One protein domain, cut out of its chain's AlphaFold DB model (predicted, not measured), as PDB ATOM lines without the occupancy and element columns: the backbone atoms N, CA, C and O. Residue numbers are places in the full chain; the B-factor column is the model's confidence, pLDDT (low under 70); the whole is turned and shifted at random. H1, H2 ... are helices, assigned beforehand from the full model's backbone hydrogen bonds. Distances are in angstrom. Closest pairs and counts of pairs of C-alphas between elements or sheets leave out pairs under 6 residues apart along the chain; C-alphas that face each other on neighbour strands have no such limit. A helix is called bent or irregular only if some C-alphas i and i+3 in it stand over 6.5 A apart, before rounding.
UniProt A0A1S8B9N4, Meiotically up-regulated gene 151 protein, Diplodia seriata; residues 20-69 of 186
ATOM      1  N   LYS A  20      -8.759  -1.825  34.614       88.38
ATOM      2  CA  LYS A  20      -7.387  -1.294  34.599       88.38
ATOM      3  C   LYS A  20      -7.368   0.203  34.279       88.38
ATOM      4  O   LYS A  20      -6.660   0.953  34.943       88.38
ATOM      5  N   SER A  21      -8.166   0.629  33.300       88.44
ATOM      6  CA  SER A  21      -8.260   2.034  32.895       88.44
ATOM      7  C   SER A  21      -8.894   2.889  33.991       88.44
ATOM      8  O   SER A  21      -8.352   3.935  34.335       88.44
ATOM      9  N   THR A  22      -9.965   2.411  34.635       89.38
ATOM     10  CA  THR A  22     -10.628   3.144  35.726       89.38
ATOM     11  C   THR A  22      -9.694   3.383  36.909       89.38
ATOM     12  O   THR A  22      -9.663   4.492  37.437       89.38
ATOM     13  N   LYS A  23      -8.856   2.401  37.274       93.19
ATOM     14  CA  LYS A  23      -7.811   2.577  38.301       93.19
ATOM     15  C   LYS A  23      -6.775   3.638  37.915       93.19
ATOM     16  O   LYS A  23      -6.413   4.464  38.750       93.19
ATOM     17  N   GLN A  24      -6.316   3.647  36.661       91.81
ATOM     18  CA  GLN A  24      -5.373   4.661  36.168       91.81
ATOM     19  C   GLN A  24      -5.988   6.066  36.193       91.81
ATOM     20  O   GLN A  24      -5.342   7.010  36.648       91.81
ATOM     21  N   PHE A  25      -7.250   6.203  35.776       92.19
ATOM     22  CA  PHE A  25      -7.969   7.475  35.822       92.19
ATOM     23  C   PHE A  25      -8.213   7.961  37.252       92.19
ATOM     24  O   PHE A  25      -7.994   9.138  37.528       92.19
ATOM     25  N   ALA A  26      -8.601   7.078  38.175       93.81
ATOM     26  CA  ALA A  26      -8.751   7.432  39.585       93.81
ATOM     27  C   ALA A  26      -7.440   7.999  40.155       93.81
ATOM     28  O   ALA A  26      -7.436   9.079  40.746       93.81
ATOM     29  N   HIS A  27      -6.315   7.338  39.873       93.44
ATOM     30  CA  HIS A  27      -4.997   7.818  40.282       93.44
ATOM     31  C   HIS A  27      -4.632   9.171  39.646       93.44
ATOM     32  O   HIS A  27      -4.148  10.077  40.326       93.44
ATOM     33  N   PHE A  28      -4.906   9.353  38.353       92.94
ATOM     34  CA  PHE A  28      -4.691  10.630  37.667       92.94
ATOM     35  C   PHE A  28      -5.513  11.765  38.299       92.94
ATOM     36  O   PHE A  28      -4.993  12.861  38.506       92.94
ATOM     37  N   LEU A  29      -6.771  11.507  38.667       93.81
ATOM     38  CA  LEU A  29      -7.625  12.486  39.344       93.81
ATOM     39  C   LEU A  29      -7.104  12.841  40.740       93.81
ATOM     40  O   LEU A  29      -7.110  14.015  41.109       93.81
ATOM     41  N   GLU A  30      -6.607  11.867  41.505       95.00
ATOM     42  CA  GLU A  30      -5.944  12.130  42.787       95.00
ATOM     43  C   GLU A  30      -4.708  13.021  42.626       95.00
ATOM     44  O   GLU A  30      -4.521  13.962  43.398       95.00
ATOM     45  N   LEU A  31      -3.879  12.764  41.610       94.19
ATOM     46  CA  LEU A  31      -2.710  13.593  41.307       94.19
ATOM     47  C   LEU A  31      -3.112  15.023  40.930       94.19
ATOM     48  O   LEU A  31      -2.506  15.973  41.431       94.19
ATOM     49  N   LYS A  32      -4.173  15.196  40.130       93.38
ATOM     50  CA  LYS A  32      -4.688  16.532  39.796       93.38
ATOM     51  C   LYS A  32      -5.190  17.282  41.026       93.38
ATOM     52  O   LYS A  32      -4.884  18.463  41.154       93.38
ATOM     53  N   LYS A  33      -5.897  16.612  41.946       94.69
ATOM     54  CA  LYS A  33      -6.337  17.210  43.223       94.69
ATOM     55  C   LYS A  33      -5.157  17.684  44.078       94.69
ATOM     56  O   LYS A  33      -5.271  18.692  44.761       94.69
ATOM     57  N   LYS A  34      -4.012  17.001  43.997       94.06
ATOM     58  CA  LYS A  34      -2.749  17.379  44.659       94.06
ATOM     59  C   LYS A  34      -1.956  18.463  43.906       94.06
ATOM     60  O   LYS A  34      -0.827  18.757  44.282       94.06
ATOM     61  N   GLY A  35      -2.505  19.026  42.827       92.19
ATOM     62  CA  GLY A  35      -1.849  20.048  42.005       92.19
ATOM     63  C   GLY A  35      -0.839  19.501  40.990       92.19
ATOM     64  O   GLY A  35      -0.199  20.272  40.281       92.19
ATOM     65  N   VAL A  36      -0.698  18.179  40.859       91.00
ATOM     66  CA  VAL A  36       0.229  17.565  39.900       91.00
ATOM     67  C   VAL A  36      -0.478  17.372  38.560       91.00
ATOM     68  O   VAL A  36      -1.280  16.457  38.381       91.00
ATOM     69  N   HIS A  37      -0.163  18.227  37.587       91.31
ATOM     70  CA  HIS A  37      -0.631  18.070  36.209       91.31
ATOM     71  C   HIS A  37       0.285  17.126  35.428       91.31
ATOM     72  O   HIS A  37       1.372  17.497  34.989       91.31
ATOM     73  N   PHE A  38      -0.161  15.882  35.255       86.81
ATOM     74  CA  PHE A  38       0.620  14.847  34.575       86.81
ATOM     75  C   PHE A  38       0.945  15.207  33.119       86.81
ATOM     76  O   PHE A  38       2.116  15.137  32.773       86.81
ATOM     77  N   ASN A  39      -0.009  15.687  32.306       86.25
ATOM     78  CA  ASN A  39       0.270  16.085  30.911       86.25
ATOM     79  C   ASN A  39       1.319  17.205  30.833       86.25
ATOM     80  O   ASN A  39       2.274  17.097  30.074       86.25
ATOM     81  N   GLN A  40       1.225  18.211  31.707       88.88
ATOM     82  CA  GLN A  40       2.219  19.285  31.789       88.88
ATOM     83  C   GLN A  40       3.610  18.755  32.177       88.88
ATOM     84  O   GLN A  40       4.628  19.196  31.646       88.88
ATOM     85  N   ARG A  41       3.687  17.796  33.107       88.50
ATOM     86  CA  ARG A  41       4.957  17.131  33.445       88.50
ATOM     87  C   ARG A  41       5.483  16.286  32.289       88.50
ATOM     88  O   ARG A  41       6.693  16.220  32.099       88.50
ATOM     89  N   LEU A  42       4.588  15.651  31.542       85.31
ATOM     90  CA  LEU A  42       4.902  14.811  30.396       85.31
ATOM     91  C   LEU A  42       5.499  15.651  29.252       85.31
ATOM     92  O   LEU A  42       6.557  15.306  28.739       85.31
ATOM     93  N   GLU A  43       4.904  16.804  28.942       84.62
ATOM     94  CA  GLU A  43       5.391  17.774  27.942       84.62
ATOM     95  C   GLU A  43       6.757  18.386  28.302       84.62
ATOM     96  O   GLU A  43       7.600  18.663  27.442       84.62
ATOM     97  N   ASN A  44       7.001  18.595  29.597       84.44
ATOM     98  CA  ASN A  44       8.278  19.104  30.096       84.44
ATOM     99  C   ASN A  44       9.338  18.013  30.297       84.44
ATOM    100  O   ASN A  44      10.499  18.329  30.552       84.44
ATOM    101  N   SER A  45       8.964  16.739  30.168       86.25
ATOM    102  CA  SER A  45       9.887  15.619  30.311       86.25
ATOM    103  C   SER A  45      10.850  15.551  29.127       86.25
ATOM    104  O   SER A  45      10.444  15.466  27.967       86.25
ATOM    105  N   SER A  46      12.149  15.507  29.418       79.56
ATOM    106  CA  SER A  46      13.200  15.341  28.407       79.56
ATOM    107  C   SER A  46      13.085  14.021  27.641       79.56
ATOM    108  O   SER A  46      13.488  13.960  26.482       79.56
ATOM    109  N   ALA A  47      12.482  12.991  28.244       76.12
ATOM    110  CA  ALA A  47      12.266  11.699  27.601       76.12
ATOM    111  C   ALA A  47      11.380  11.810  26.349       76.12
ATOM    112  O   ALA A  47      11.633  11.109  25.374       76.12
ATOM    113  N   LEU A  48      10.392  12.715  26.347       75.69
ATOM    114  CA  LEU A  48       9.495  12.933  25.204       75.69
ATOM    115  C   LEU A  48       9.979  14.008  24.232       75.69
ATOM    116  O   LEU A  48       9.482  14.088  23.114       75.69
ATOM    117  N   ARG A  49      10.977  14.808  24.619       80.69
ATOM    118  CA  ARG A  49      11.611  15.801  23.737       80.69
ATOM    119  C   ARG A  49      12.667  15.197  22.810       80.69
ATOM    120  O   ARG A  49      13.283  15.922  22.035       80.69
ATOM    121  N   ASN A  50      12.895  13.888  22.892       83.81
ATOM    122  CA  ASN A  50      13.822  13.191  22.018       83.81
ATOM    123  C   ASN A  50      13.124  12.832  20.690       83.81
ATOM    124  O   ASN A  50      12.259  11.953  20.692       83.81
ATOM    125  N   PRO A  51      13.516  13.430  19.551       81.69
ATOM    126  CA  PRO A  51      12.886  13.147  18.260       81.69
ATOM    127  C   PRO A  51      13.025  11.675  17.840       81.69
ATOM    128  O   PRO A  51      12.151  11.147  17.158       81.69
ATOM    129  N   SER A  52      14.057  10.961  18.311       82.81
ATOM    130  CA  SER A  52      14.226   9.532  18.008       82.81
ATOM    131  C   SER A  52      13.162   8.630  18.650       82.81
ATOM    132  O   SER A  52      12.946   7.507  18.194       82.81
ATOM    133  N   LEU A  53      12.475   9.104  19.698       85.12
ATOM    134  CA  LEU A  53      11.413   8.347  20.362       85.12
ATOM    135  C   LEU A  53      10.168   8.215  19.478       85.12
ATOM    136  O   LEU A  53       9.494   7.187  19.531       85.12
ATOM    137  N   LEU A  54       9.891   9.220  18.642       84.56
ATOM    138  CA  LEU A  54       8.723   9.237  17.765       84.56
ATOM    139  C   LEU A  54       8.722   8.021  16.830       84.56
ATOM    140  O   LEU A  54       7.709   7.338  16.734       84.56
ATOM    141  N   HIS A  55       9.868   7.672  16.241       85.38
ATOM    142  CA  HIS A  55       9.997   6.494  15.375       85.38
ATOM    143  C   HIS A  55       9.629   5.184  16.085       85.38
ATOM    144  O   HIS A  55       8.969   4.323  15.508       85.38
ATOM    145  N   LYS A  56      10.002   5.038  17.364       88.12
ATOM    146  CA  LYS A  56       9.668   3.847  18.161       88.12
ATOM    147  C   LYS A  56       8.183   3.789  18.502       88.12
ATOM    148  O   LYS A  56       7.589   2.720  18.437       88.12
ATOM    149  N   LEU A  57       7.589   4.931  18.854       87.31
ATOM    150  CA  LEU A  57       6.150   5.035  19.109       87.31
ATOM    151  C   LEU A  57       5.338   4.742  17.845       87.31
ATOM    152  O   LEU A  57       4.341   4.032  17.914       87.31
ATOM    153  N   ARG A  58       5.806   5.232  16.692       88.25
ATOM    154  CA  ARG A  58       5.228   4.949  15.378       88.25
ATOM    155  C   ARG A  58       5.256   3.445  15.075       88.25
ATOM    156  O   ARG A  58       4.218   2.879  14.751       88.25
ATOM    157  N   GLY A  59       6.397   2.789  15.303       88.25
ATOM    158  CA  GLY A  59       6.521   1.333  15.177       88.25
ATOM    159  C   GLY A  59       5.629   0.553  16.152       88.25
ATOM    160  O   GLY A  59       5.023  -0.440  15.764       88.25
ATOM    161  N   PHE A  60       5.478   1.020  17.397       89.56
ATOM    162  CA  PHE A  60       4.553   0.420  18.371       89.56
ATOM    163  C   PHE A  60       3.086   0.528  17.935       89.56
ATOM    164  O   PHE A  60       2.308  -0.392  18.161       89.56
ATOM    165  N   ALA A  61       2.715   1.638  17.296       90.19
ATOM    166  CA  ALA A  61       1.385   1.848  16.733       90.19
ATOM    167  C   ALA A  61       1.187   1.170  15.364       90.19
ATOM    168  O   ALA A  61       0.130   1.342  14.763       90.19
ATOM    169  N   SER A  62       2.187   0.429  14.867       90.00
ATOM    170  CA  SER A  62       2.172  -0.214  13.545       90.00
ATOM    171  C   SER A  62       1.873   0.767  12.404       90.00
ATOM    172  O   SER A  62       1.184   0.426  11.449       90.00
ATOM    173  N   ILE A  63       2.368   2.003  12.522       89.12
ATOM    174  CA  ILE A  63       2.255   3.022  11.479       89.12
ATOM    175  C   ILE A  63       3.520   2.961  10.623       89.12
ATOM    176  O   ILE A  63       4.631   3.123  11.129       89.12
ATOM    177  N   ASP A  64       3.349   2.767   9.323       87.44
ATOM    178  CA  ASP A  64       4.468   2.767   8.387       87.44
ATOM    179  C   ASP A  64       4.994   4.186   8.120       87.44
ATOM    180  O   ASP A  64       4.301   5.196   8.286       87.44
ATOM    181  N   ASP A  65       6.241   4.272   7.664       84.12
ATOM    182  CA  ASP A  65       6.914   5.540   7.366       84.12
ATOM    183  C   ASP A  65       6.246   6.319   6.225       84.12
ATOM    184  O   ASP A  65       6.348   7.540   6.173       84.12
ATOM    185  N   GLU A  66       5.530   5.644   5.333       86.06
ATOM    186  CA  GLU A  66       4.739   6.289   4.281       86.06
ATOM    187  C   GLU A  66       3.347   6.676   4.793       86.06
ATOM    188  O   GLU A  66       2.840   7.759   4.492       86.06
ATOM    189  N   ALA A  67       2.759   5.826   5.641       85.25
ATOM    190  CA  ALA A  67       1.440   6.039   6.225       85.25
ATOM    191  C   ALA A  67       1.385   7.289   7.117       85.25
ATOM    192  O   ALA A  67       0.330   7.905   7.242       85.25
ATOM    193  N   GLN A  68       2.517   7.720   7.687       85.06
ATOM    194  CA  GLN A  68       2.582   8.966   8.459       85.06
ATOM    195  C   GLN A  68       2.228  10.219   7.634       85.06
ATOM    196  O   GLN A  68       1.842  11.233   8.208       85.06
ATOM    197  N   TYR A  69       2.382  10.159   6.306       87.12
ATOM    198  CA  TYR A  69       2.071  11.254   5.386       87.12
ATOM    199  C   TYR A  69       0.714  11.076   4.701       87.12
ATOM    200  O   TYR A  69       0.347  11.885   3.849       87.12
TER     201      TYR A  69
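Overview. This is residues 20 to 69 of the 186 residues of the protein "Meiotically up-regulated gene 151 protein" of Diplodia seriata (UniProt A0A1S8B9N4). The printed part is an open, U-shaped chain of three helices with a hollow middle: H1 makes one arm, H3 the other, and the short H2, with the links on both sides of it, makes the base between them. After the end of H3 the printed part turns aside, away from H1 and H2, and runs off from that arm as a tail, residues 61 to 69, with no named element. The printed part has 50 residues, with three named helices in the order H1, H2, H3 and no named strand, and its class is all helix. It is only just extended, close to loose, with a radius of gyration of the C-alphas of 14.9 A, and its outline is elongated, with spans of 42 by 25 by 15 A.

Arrangement. H1, residues 20 to 33, comes first, and a tight link of 4 residues joins it to H2, residues 38 to 44. H1 and H2 only just touch, with 3 pairs of C-alphas within 8 A, and they touch only at the corner by their link. The closest C-alphas of the two are those of Phe 28 and Phe 38, 7.5 A apart, and H1 touches H2 with residues 28 to 32 alone. Their lines stand about perpendicular, at 75 degrees, and their centres are 15.3 A apart. A short link of 6 residues joins H2 to H3, residues 51 to 60. H2 and H3 are apart. H1 and H3 are apart as well, and H3 touches no helix. In H1 and H2 every O i to N i+4 pair of the backbone is within hydrogen-bond range, and in H3 4 of 6 are.

Along the chain. H1 runs from Lys 20, with its C-alpha at (-7.387, -1.294, 34.599), to Lys 33, and its first and last C-alphas are 20.4 A apart. It is the longest helix by residues, with 14. H2 runs from Phe 38, with its C-alpha at (0.620, 14.847, 34.575), to Asn 44, over 9.8 A. H3 runs from Pro 51 to Phe 60, over 15.2 A, and C-alpha 60 is at (4.553, 0.420, 18.371). No helix is bent.

Size, cuts and confidence. The two C-alphas farthest apart are those of Lys 34 and Glu 66, at 42.5 A, while those of Lys 20 and Tyr 69, the first and last printed, are 33.2 A apart. Residues 20 to 27, 30 to 35 and 39 to 54 stand free. The printed part has no cut, and neither of its two links is long. The mean pLDDT of the printed part is 87.9, and no printed residue is under 70.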